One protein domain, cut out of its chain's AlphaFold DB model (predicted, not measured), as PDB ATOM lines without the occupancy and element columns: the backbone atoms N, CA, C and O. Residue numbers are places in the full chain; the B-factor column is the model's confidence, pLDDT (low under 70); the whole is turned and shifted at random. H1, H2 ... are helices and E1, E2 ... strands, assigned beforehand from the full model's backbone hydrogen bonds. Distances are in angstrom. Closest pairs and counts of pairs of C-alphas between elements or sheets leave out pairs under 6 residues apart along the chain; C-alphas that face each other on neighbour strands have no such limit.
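Overview. This is residues 43 to 122 of the 122 residues of the protein "Erythromycin esterase" of Kribbella sp. VKM Ac-2568 (UniProt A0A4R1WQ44). This loose, elongated domain has little regular structure: a two-stranded hairpin, E1 and E2, lies toward one end, H2 toward the other, and H1 between. Residues 100 to 122, with no named element, lead from H2 back to the hairpin, where 111 to 112 pair in parallel with 50 to 51 of E1; residues 78 to 83 stick out. The printed part has 80 residues, 25 in named elements, in the order E1, E2, H1, H2, class mixed; the radius of gyration of the C-alphas is 15.3 A and the spans are 49 by 31 by 21 A.

Along the chain. Find C-alpha 45 at (120.634, 113.397, 104.928); E1 runs 16.8 A to residue 51. E2, residues 59 to 64, covers 16.0 A. H1 is residues 72 to 76, 6.3 A; H2, residues 93 to 99, runs 9.8 A to C-alpha 99 at (115.762, 101.862, 84.149).

Arrangement. Look at antiparallel E1 and E2, at 141 degrees: N 47 and O 62 are 3.0 A apart, within hydrogen-bond range. H1 and H2 are apart; in both, every O i to N i+4 pair is within range.

Size, cuts and confidence. C-alphas 55 and 93, the farthest apart, are 49.0 A apart. The printed part has no cut; H1 to H2 is a long link of 16 residues. Residues 114 to 122 have pLDDT under 70.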
ATOM      1  N   ASP A  43     118.708 110.059  98.714       94.69
ATOM      2  CA  ASP A  43     119.826 110.797  98.112       94.69
ATOM      3  C   ASP A  43     120.780 111.438  99.125       94.69
ATOM      4  O   ASP A  43     121.990 111.382  98.932       94.69
ATOM      5  N   HIS A  44     120.293 112.039 100.207       94.69
ATOM      6  CA  HIS A  44     121.150 112.662 101.217       94.69
ATOM      7  C   HIS A  44     120.406 112.877 102.532       94.69
ATOM      8  O   HIS A  44     119.179 112.839 102.589       94.69
ATOM      9  N   GLY A  45     121.166 113.131 103.595       95.25
ATOM     10  CA  GLY A  45     120.634 113.397 104.928       95.25
ATOM     11  C   GLY A  45     121.285 112.506 105.972       95.25
ATOM     12  O   GLY A  45     122.451 112.132 105.832       95.25
ATOM     13  N   SER A  46     120.540 112.171 107.026       95.69
ATOM     14  CA  SER A  46     121.061 111.405 108.158       95.69
ATOM     15  C   SER A  46     120.209 110.191 108.499       95.69
ATOM     16  O   SER A  46     118.992 110.207 108.337       95.69
ATOM     17  N   PHE A  47     120.863 109.143 108.991       94.00
ATOM     18  CA  PHE A  47     120.242 107.876 109.375       94.00
ATOM     19  C   PHE A  47     121.004 107.237 110.539       94.00
ATOM     20  O   PHE A  47     122.139 107.611 110.827       94.00
ATOM     21  N   ASN A  48     120.385 106.263 111.203       94.56
ATOM     22  CA  ASN A  48     121.024 105.505 112.276       94.56
ATOM     23  C   ASN A  48     121.513 104.150 111.760       94.56
ATOM     24  O   ASN A  48     120.750 103.433 111.115       94.56
ATOM     25  N   ALA A  49     122.754 103.794 112.080       93.19
ATOM     26  CA  ALA A  49     123.324 102.482 111.789       93.19
ATOM     27  C   ALA A  49     124.306 102.057 112.891       93.19
ATOM     28  O   ALA A  49     124.726 102.863 113.726       93.19
ATOM     29  N   ARG A  50     124.671 100.776 112.916       92.69
ATOM     30  CA  ARG A  50     125.789 100.282 113.719       92.69
ATOM     31  C   ARG A  50     127.095 100.700 113.066       92.69
ATOM     32  O   ARG A  50     127.340 100.366 111.907       92.69
ATOM     33  N   ASP A  51     127.920 101.391 113.835       90.25
ATOM     34  CA  ASP A  51     129.273 101.767 113.446       90.25
ATOM     35  C   ASP A  51     130.187 100.541 113.503       90.25
ATOM     36  O   ASP A  51     130.609 100.126 114.582       90.25
ATOM     37  N   THR A  52     130.467  99.938 112.347       85.00
ATOM     38  CA  THR A  52     131.305  98.730 112.259       85.00
ATOM     39  C   THR A  52     132.775  98.996 112.551       85.00
ATOM     40  O   THR A  52     133.523  98.052 112.793       85.00
ATOM     41  N   GLU A  53     133.199 100.257 112.495       84.81
ATOM     42  CA  GLU A  53     134.581 100.673 112.747       84.81
ATOM     43  C   GLU A  53     134.741 101.277 114.156       84.81
ATOM     44  O   GLU A  53     135.857 101.472 114.639       84.81
ATOM     45  N   GLY A  54     133.627 101.559 114.835       79.00
ATOM     46  CA  GLY A  54     133.574 102.122 116.175       79.00
ATOM     47  C   GLY A  54     133.536 101.083 117.304       79.00
ATOM     48  O   GLY A  54     133.322  99.887 117.085       79.00
ATOM     49  N   PRO A  55     133.698 101.530 118.564       71.94
ATOM     50  CA  PRO A  55     133.679 100.647 119.725       71.94
ATOM     51  C   PRO A  55     132.362  99.861 119.821       71.94
ATOM     52  O   PRO A  55     131.277 100.445 119.819       71.94
ATOM     53  N   ALA A  56     132.473  98.534 119.934       79.69
ATOM     54  CA  ALA A  56     131.373  97.590 120.163       79.69
ATOM     55  C   ALA A  56     130.199  97.638 119.158       79.69
ATOM     56  O   ALA A  56     129.103  97.178 119.487       79.69
ATOM     57  N   GLY A  57     130.384  98.168 117.941       82.12
ATOM     58  CA  GLY A  57     129.294  98.215 116.958       82.12
ATOM     59  C   GLY A  57     128.139  99.130 117.378       82.12
ATOM     60  O   GLY A  57     126.977  98.832 117.082       82.12
ATOM     61  N   ALA A  58     128.438 100.187 118.145       90.25
ATOM     62  CA  ALA A  58     127.432 101.071 118.720       90.25
ATOM     63  C   ALA A  58     126.526 101.694 117.647       90.25
ATOM     64  O   ALA A  58     126.966 102.025 116.545       90.25
ATOM     65  N   MET A  59     125.252 101.891 117.994       93.06
ATOM     66  CA  MET A  59     124.322 102.635 117.148       93.06
ATOM     67  C   MET A  59     124.726 104.110 117.126       93.06
ATOM     68  O   MET A  59     124.900 104.721 118.184       93.06
ATOM     69  N   ARG A  60     124.868 104.680 115.932       92.75
ATOM     70  CA  ARG A  60     125.246 106.080 115.721       92.75
ATOM     71  C   ARG A  60     124.441 106.696 114.593       92.75
ATOM     72  O   ARG A  60     123.930 105.991 113.725       92.75
ATOM     73  N   THR A  61     124.365 108.020 114.610       94.50
ATOM     74  CA  THR A  61     123.833 108.797 113.495       94.50
ATOM     75  C   THR A  61     124.947 109.076 112.496       94.50
ATOM     76  O   THR A  61     125.984 109.634 112.850       94.50
ATOM     77  N   PHE A  62     124.705 108.708 111.245       92.19
ATOM     78  CA  PHE A  62     125.557 108.995 110.099       92.19
ATOM     79  C   PHE A  62     124.898 110.057 109.238       92.19
ATOM     80  O   PHE A  62     123.671 110.150 109.192       92.19
ATOM     81  N   ALA A  63     125.711 110.837 108.532       93.88
ATOM     82  CA  ALA A  63     125.244 111.755 107.511       93.88
ATOM     83  C   ALA A  63     125.931 111.442 106.184       93.88
ATOM     84  O   ALA A  63     127.135 111.188 106.141       93.88
ATOM     85  N   VAL A  64     125.160 111.486 105.104       93.31
ATOM     86  CA  VAL A  64     125.658 111.327 103.738       93.31
ATOM     87  C   VAL A  64     125.269 112.545 102.915       93.31
ATOM     88  O   VAL A  64     124.144 113.042 103.003       93.31
ATOM     89  N   GLY A  65     126.220 113.031 102.120       94.81
ATOM     90  CA  GLY A  65     125.959 114.067 101.125       94.81
ATOM     91  C   GLY A  65     125.183 113.522  99.918       94.81
ATOM     92  O   GLY A  65     124.860 112.330  99.894       94.81
ATOM     93  N   PRO A  66     124.932 114.367  98.905       95.31
ATOM     94  CA  PRO A  66     124.252 113.970  97.671       95.31
ATOM     95  C   PRO A  66     124.890 112.761  96.988       95.31
ATOM     96  O   PRO A  66     126.107 112.538  97.090       95.31
ATOM     97  N   ALA A  67     124.095 111.965  96.275       94.25
ATOM     98  CA  ALA A  67     124.634 110.842  95.521       94.25
ATOM     99  C   ALA A  67     125.549 111.314  94.386       94.25
ATOM    100  O   ALA A  67     125.311 112.318  93.708       94.25
ATOM    101  N   ALA A  68     126.639 110.571  94.183       92.38
ATOM    102  CA  ALA A  68     127.603 110.887  93.142       92.38
ATOM    103  C   ALA A  68     126.967 110.729  91.753       92.38
ATOM    104  O   ALA A  68     126.108 109.867  91.546       92.38
ATOM    105  N   LEU A  69     127.436 111.529  90.791       93.81
ATOM    106  CA  LEU A  69     127.002 111.437  89.398       93.81
ATOM    107  C   LEU A  69     127.080 109.982  88.904       93.81
ATOM    108  O   LEU A  69     128.068 109.289  89.141       93.81
ATOM    109  N   GLY A  70     126.023 109.528  88.230       93.31
ATOM    110  CA  GLY A  70     125.902 108.154  87.737       93.31
ATOM    111  C   GLY A  70     125.199 107.184  88.690       93.31
ATOM    112  O   GLY A  70     124.825 106.106  88.240       93.31
ATOM    113  N   ASN A  71     124.951 107.558  89.953       94.44
ATOM    114  CA  ASN A  71     124.059 106.794  90.835       94.44
ATOM    115  C   ASN A  71     122.593 106.976  90.416       94.44
ATOM    116  O   ASN A  71     122.222 108.001  89.831       94.44
ATOM    117  N   ASN A  72     121.745 106.006  90.762       95.06
ATOM    118  CA  ASN A  72     120.298 106.135  90.577       95.06
ATOM    119  C   ASN A  72     119.739 107.318  91.380       95.06
ATOM    120  O   ASN A  72     119.055 108.168  90.809       95.06
ATOM    121  N   GLU A  73     120.114 107.420  92.657       95.62
ATOM    122  CA  GLU A  73     119.705 108.486  93.582       95.62
ATOM    123  C   GLU A  73     119.987 109.881  93.011       95.62
ATOM    124  O   GLU A  73     119.109 110.733  93.027       95.62
ATOM    125  N   HIS A  74     121.146 110.071  92.367       95.94
ATOM    126  CA  HIS A  74     121.515 111.354  91.764       95.94
ATOM    127  C   HIS A  74     120.527 111.802  90.679       95.94
ATOM    128  O   HIS A  74     120.297 112.993  90.495       95.94
ATOM    129  N   SER A  75     119.982 110.857  89.907       95.38
ATOM    130  CA  SER A  75     119.000 111.173  88.860       95.38
ATOM    131  C   SER A  75     117.611 111.403  89.450       95.38
ATOM    132  O   SER A  75     116.865 112.245  88.957       95.38
ATOM    133  N   LEU A  76     117.270 110.649  90.497       95.44
ATOM    134  CA  LEU A  76     115.990 110.730  91.193       95.44
ATOM    135  C   LEU A  76     115.856 112.045  91.984       95.44
ATOM    136  O   LEU A  76     114.816 112.688  91.910       95.44
ATOM    137  N   ASP A  77     116.933 112.530  92.601       95.75
ATOM    138  CA  ASP A  77     116.963 113.810  93.331       95.75
ATOM    139  C   ASP A  77     116.766 115.048  92.428       95.75
ATOM    140  O   ASP A  77     116.440 116.139  92.886       95.75
ATOM    141  N   ARG A  78     116.904 114.899  91.102       95.06
ATOM    142  CA  ARG A  78     116.645 115.983  90.133       95.06
ATOM    143  C   ARG A  78     115.169 116.167  89.799       95.06
ATOM    144  O   ARG A  78     114.821 117.124  89.104       95.06
ATOM    145  N   VAL A  79     114.308 115.252  90.234       94.94
ATOM    146  CA  VAL A  79     112.861 115.400  90.084       94.94
ATOM    147  C   VAL A  79     112.414 116.570  90.975       94.94
ATOM    148  O   VAL A  79     112.814 116.626  92.132       94.94
ATOM    149  N   PRO A  80     111.582 117.515  90.490       95.25
ATOM    150  CA  PRO A  80     111.234 118.737  91.226       95.25
ATOM    151  C   PRO A  80     110.202 118.497  92.349       95.25
ATOM    152  O   PRO A  80     109.307 119.313  92.571       95.25
ATOM    153  N   TYR A  81     110.308 117.368  93.047       95.75
ATOM    154  CA  TYR A  81     109.493 116.986  94.193       95.75
ATOM    155  C   TYR A  81     110.415 116.484  95.299       95.75
ATOM    156  O   TYR A  81     111.262 115.636  95.049       95.75
ATOM    157  N   ARG A  82     110.215 116.975  96.529       93.06
ATOM    158  CA  ARG A  82     111.004 116.539  97.690       93.06
ATOM    159  C   ARG A  82     110.766 115.062  98.013       93.06
ATOM    160  O   ARG A  82     111.709 114.309  98.176       93.06
ATOM    161  N   ASP A  83     109.493 114.675  98.078       95.38
ATOM    162  CA  ASP A  83     109.046 113.311  98.342       95.38
ATOM    163  C   ASP A  83     108.051 112.923  97.246       95.38
ATOM    164  O   ASP A  83     107.107 113.669  96.970       95.38
ATOM    165  N   TYR A  84     108.244 111.774  96.603       96.06
ATOM    166  CA  TYR A  84     107.347 111.314  95.547       96.06
ATOM    167  C   TYR A  84     107.325 109.790  95.439       96.06
ATOM    168  O   TYR A  84     108.277 109.099  95.796       96.06
ATOM    169  N   LEU A  85     106.220 109.265  94.906       95.75
ATOM    170  CA  LEU A  85     106.111 107.873  94.488       95.75
ATOM    171  C   LEU A  85     106.060 107.813  92.966       95.75
ATOM    172  O   LEU A  85     105.380 108.610  92.321       95.75
ATOM    173  N   ILE A  86     106.749 106.830  92.394       93.56
ATOM    174  CA  ILE A  86     106.728 106.557  90.961       93.56
ATOM    175  C   ILE A  86     106.357 105.094  90.717       93.56
ATOM    176  O   ILE A  86     106.989 104.177  91.240       93.56
ATOM    177  N   ASP A  87     105.339 104.861  89.888       95.31
ATOM    178  CA  ASP A  87     105.033 103.518  89.399       95.31
ATOM    179  C   ASP A  87     105.914 103.190  88.187       95.31
ATOM    180  O   ASP A  87     105.655 103.593  87.049       95.31
ATOM    181  N   LEU A  88     106.973 102.420  88.432       93.31
ATOM    182  CA  LEU A  88     107.931 102.026  87.399       93.31
ATOM    183  C   LEU A  88     107.327 101.073  86.348       93.31
ATOM    184  O   LEU A  88     107.853 100.962  85.239       93.31
ATOM    185  N   ARG A  89     106.196 100.413  86.640       92.25
ATOM    186  CA  ARG A  89     105.534  99.479  85.703       92.25
ATOM    187  C   ARG A  89     104.933 100.229  84.514       92.25
ATOM    188  O   ARG A  89     104.961  99.751  83.373       92.25
ATOM    189  N   THR A  90     104.445 101.436  84.777       95.75
ATOM    190  CA  THR A  90     103.797 102.319  83.802       95.75
ATOM    191  C   THR A  90     104.704 103.457  83.338       95.75
ATOM    192  O   THR A  90     104.236 104.362  82.654       95.75
ATOM    193  N   ALA A  91     106.000 103.415  83.668       95.00
ATOM    194  CA  ALA A  91     106.940 104.470  83.308       95.00
ATOM    195  C   ALA A  91     106.968 104.741  81.781       95.00
ATOM    196  O   ALA A  91     106.905 103.791  80.984       95.00
ATOM    197  N   PRO A  92     107.092 106.013  81.348       95.88
ATOM    198  CA  PRO A  92     107.256 106.367  79.939       95.88
ATOM    199  C   PRO A  92     108.496 105.723  79.310       95.88
ATOM    200  O   PRO A  92     109.445 105.360  80.005       95.88
ATOM    201  N   ARG A  93     108.532 105.632  77.973       96.69
ATOM    202  CA  ARG A  93     109.609 104.951  77.227       96.69
ATOM    203  C   ARG A  93     111.016 105.424  77.609       96.69
ATOM    204  O   ARG A  93     111.889 104.585  77.790       96.69
ATOM    205  N   ALA A  94     111.229 106.732  77.751       95.56
ATOM    206  CA  ALA A  94     112.534 107.284  78.124       95.56
ATOM    207  C   ALA A  94     112.969 106.837  79.532       95.56
ATOM    208  O   ALA A  94     114.087 106.363  79.708       95.56
ATOM    209  N   ALA A  95     112.062 106.896  80.512       94.88
ATOM    210  CA  ALA A  95     112.322 106.421  81.868       94.88
ATOM    211  C   ALA A  95     112.547 104.901  81.902       94.88
ATOM    212  O   ALA A  95     113.467 104.432  82.561       94.88
ATOM    213  N   LYS A  96     111.777 104.121  81.129       95.44
ATOM    214  CA  LYS A  96     112.015 102.678  80.971       95.44
ATOM    215  C   LYS A  96     113.397 102.385  80.398       95.44
ATOM    216  O   LYS A  96     114.086 101.535  80.945       95.44
ATOM    217  N   ALA A  97     113.814 103.090  79.347       96.06
ATOM    218  CA  ALA A  97     115.148 102.933  78.772       96.06
ATOM    219  C   ALA A  97     116.245 103.267  79.794       96.06
ATOM    220  O   ALA A  97     117.219 102.528  79.908       96.06
ATOM    221  N   TRP A  98     116.052 104.321  80.593       94.75
ATOM    222  CA  TRP A  98     116.952 104.645  81.696       94.75
ATOM    223  C   TRP A  98     117.008 103.517  82.743       94.75
ATOM    224  O   TRP A  98     118.110 103.104  83.098       94.75
ATOM    225  N   LEU A  99     115.864 102.957  83.163       93.00
ATOM    226  CA  LEU A  99     115.762 101.862  84.149       93.00
ATOM    227  C   LEU A  99     116.394 100.534  83.699       93.00
ATOM    228  O   LEU A  99     116.709  99.703  84.544       93.00
ATOM    229  N   GLN A 100     116.547 100.296  82.392       92.94
ATOM    230  CA  GLN A 100     117.172  99.067  81.876       92.94
ATOM    231  C   GLN A 100     118.703  99.064  81.993       92.94
ATOM    232  O   GLN A 100     119.331  98.036  81.748       92.94
ATOM    233  N   VAL A 101     119.313 100.192  82.355       93.94
ATOM    234  CA  VAL A 101     120.761 100.299  82.538       93.94
ATOM    235  C   VAL A 101     121.080 100.186  84.023       93.94
ATOM    236  O   VAL A 101     120.631 101.012  84.818       93.94
ATOM    237  N   ALA A 102     121.869  99.175  84.390       90.81
ATOM    238  CA  ALA A 102     122.367  99.025  85.750       90.81
ATOM    239  C   ALA A 102     123.271 100.209  86.120       90.81
ATOM    240  O   ALA A 102     124.098 100.656  85.323       90.81
ATOM    241  N   ARG A 103     123.095 100.722  87.336       91.31
ATOM    242  CA  ARG A 103     123.868 101.831  87.901       91.31
ATOM    243  C   ARG A 103     124.137 101.554  89.375       91.31
ATOM    244  O   ARG A 103     123.336 100.849  89.999       91.31
ATOM    245  N   PRO A 104     125.192 102.154  89.950       91.25
ATOM    246  CA  PRO A 104     125.347 102.206  91.393       91.25
ATOM    247  C   PRO A 104     124.053 102.695  92.052       91.25
ATOM    248  O   PRO A 104     123.459 103.695  91.637       91.25
ATOM    249  N   THR A 105     123.599 101.932  93.035       89.75
ATOM    250  CA  THR A 105     122.411 102.232  93.836       89.75
ATOM    251  C   THR A 105     122.829 102.261  95.286       89.75
ATOM    252  O   THR A 105     123.613 101.408  95.717       89.75
ATOM    253  N   ARG A 106     122.318 103.240  96.027       88.94
ATOM    254  CA  ARG A 106     122.566 103.314  97.460       88.94
ATOM    255  C   ARG A 106     121.861 102.195  98.207       88.94
ATOM    256  O   ARG A 106     120.665 101.996  98.032       88.94
ATOM    257  N   ASP A 107     122.604 101.537  99.087       87.19
ATOM    258  CA  ASP A 107     122.072 100.528  99.989       87.19
ATOM    259  C   ASP A 107     122.522 100.843 101.417       87.19
ATOM    260  O   ASP A 107     123.720 100.888 101.705       87.19
ATOM    261  N   ILE A 108     121.565 101.162 102.289       87.12
ATOM    262  CA  ILE A 108     121.825 101.588 103.669       87.12
ATOM    263  C   ILE A 108     121.335 100.485 104.598       87.12
ATOM    264  O   ILE A 108     120.146 100.368 104.896       87.12
ATOM    265  N   LEU A 109     122.290  99.679 105.051       84.25
ATOM    266  CA  LEU A 109     122.058  98.527 105.908       84.25
ATOM    267  C   LEU A 109     122.088  98.903 107.395       84.25
ATOM    268  O   LEU A 109     122.462 100.006 107.793       84.25
ATOM    269  N   LEU A 110     121.743  97.924 108.235       86.31
ATOM    270  CA  LEU A 110     121.868  98.022 109.692       86.31
ATOM    271  C   LEU A 110     123.290  98.391 110.137       86.31
ATOM    272  O   LEU A 110     123.452  99.023 111.177       86.31
ATOM    273  N   ALA A 111     124.306  97.955 109.400       85.81
ATOM    274  CA  ALA A 111     125.709  98.178 109.698       85.81
ATOM    275  C   ALA A 111     126.318  99.059 108.603       85.81
ATOM    276  O   ALA A 111     126.093  98.802 107.419       85.81
ATOM    277  N   TYR A 112     127.058 100.096 108.996       82.44
ATOM    278  CA  TYR A 112     127.621 101.072 108.068       82.44
ATOM    279  C   TYR A 112     129.121 101.247 108.297       82.44
ATOM    280  O   TYR A 112     129.576 101.413 109.429       82.44
ATOM    281  N   VAL A 113     129.865 101.219 107.192       77.06
ATOM    282  CA  VAL A 113     131.327 101.305 107.143       77.06
ATOM    283  C   VAL A 113     131.695 102.672 106.570       77.06
ATOM    284  O   VAL A 113     131.317 102.972 105.436       77.06
ATOM    285  N   HIS A 114     132.450 103.498 107.299       65.00
ATOM    286  CA  HIS A 114     132.830 104.831 106.807       65.00
ATOM    287  C   HIS A 114     133.772 104.761 105.595       65.00
ATOM    288  O   HIS A 114     133.772 105.659 104.752       65.00
ATOM    289  N   SER A 115     134.579 103.700 105.513       49.91
ATOM    290  CA  SER A 115     135.578 103.500 104.459       49.91
ATOM    291  C   SER A 115     135.040 102.846 103.178       49.91
ATOM    292  O   SER A 115     135.725 102.868 102.151       49.91
ATOM    293  N   CYS A 116     133.816 102.303 103.173       43.72
ATOM    294  CA  CYS A 116     133.303 101.574 102.013       43.72
ATOM    295  C   CYS A 116     132.613 102.507 101.008       43.72
ATOM    296  O   CYS A 116     131.396 102.706 100.993       43.72
ATOM    297  N   ARG A 117     133.426 103.071 100.114       42.25
ATOM    298  CA  ARG A 117     132.976 103.744  98.895       42.25
ATOM    299  C   ARG A 117     132.566 102.684  97.865       42.25
ATOM    300  O   ARG A 117     133.365 102.329  97.014       42.25
ATOM    301  N   TRP A 118     131.322 102.215  97.958       40.66
ATOM    302  CA  TRP A 118     130.614 101.432  96.932       40.66
ATOM    303  C   TRP A 118     131.316 100.137  96.487       40.66
ATOM    304  O   TRP A 118     132.028 100.120  95.487       40.66
ATOM    305  N   LEU A 119     131.042  99.018  97.162       31.30
ATOM    306  CA  LEU A 119     131.288  97.702  96.569       31.30
ATOM    307  C   LEU A 119     130.138  97.358  95.613       31.30
ATOM    308  O   LEU A 119     129.051  96.984  96.040       31.30
ATOM    309  N   TRP A 120     130.403  97.492  94.316       33.62
ATOM    310  CA  TRP A 120     129.795  96.652  93.287       33.62
ATOM    311  C   TRP A 120     130.938  95.938  92.572       33.62
ATOM    312  O   TRP A 120     131.805  96.588  91.989       33.62
ATOM    313  N   THR A 121     130.949  94.610  92.625       26.77
ATOM    314  CA  THR A 121     131.674  93.789  91.654       26.77
ATOM    315  C   THR A 121     130.726  93.463  90.507       26.77
ATOM    316  O   THR A 121     129.568  93.119  90.747       26.77
ATOM    317  N   SER A 122     131.239  93.659  89.291       32.12
ATOM    318  CA  SER A 122     130.615  93.410  87.988       32.12
ATOM    319  C   SER A 122     129.979  92.033  87.829       32.12
ATOM    320  O   SER A 122     130.486  91.073  88.449       32.12
TER     321      SER A 122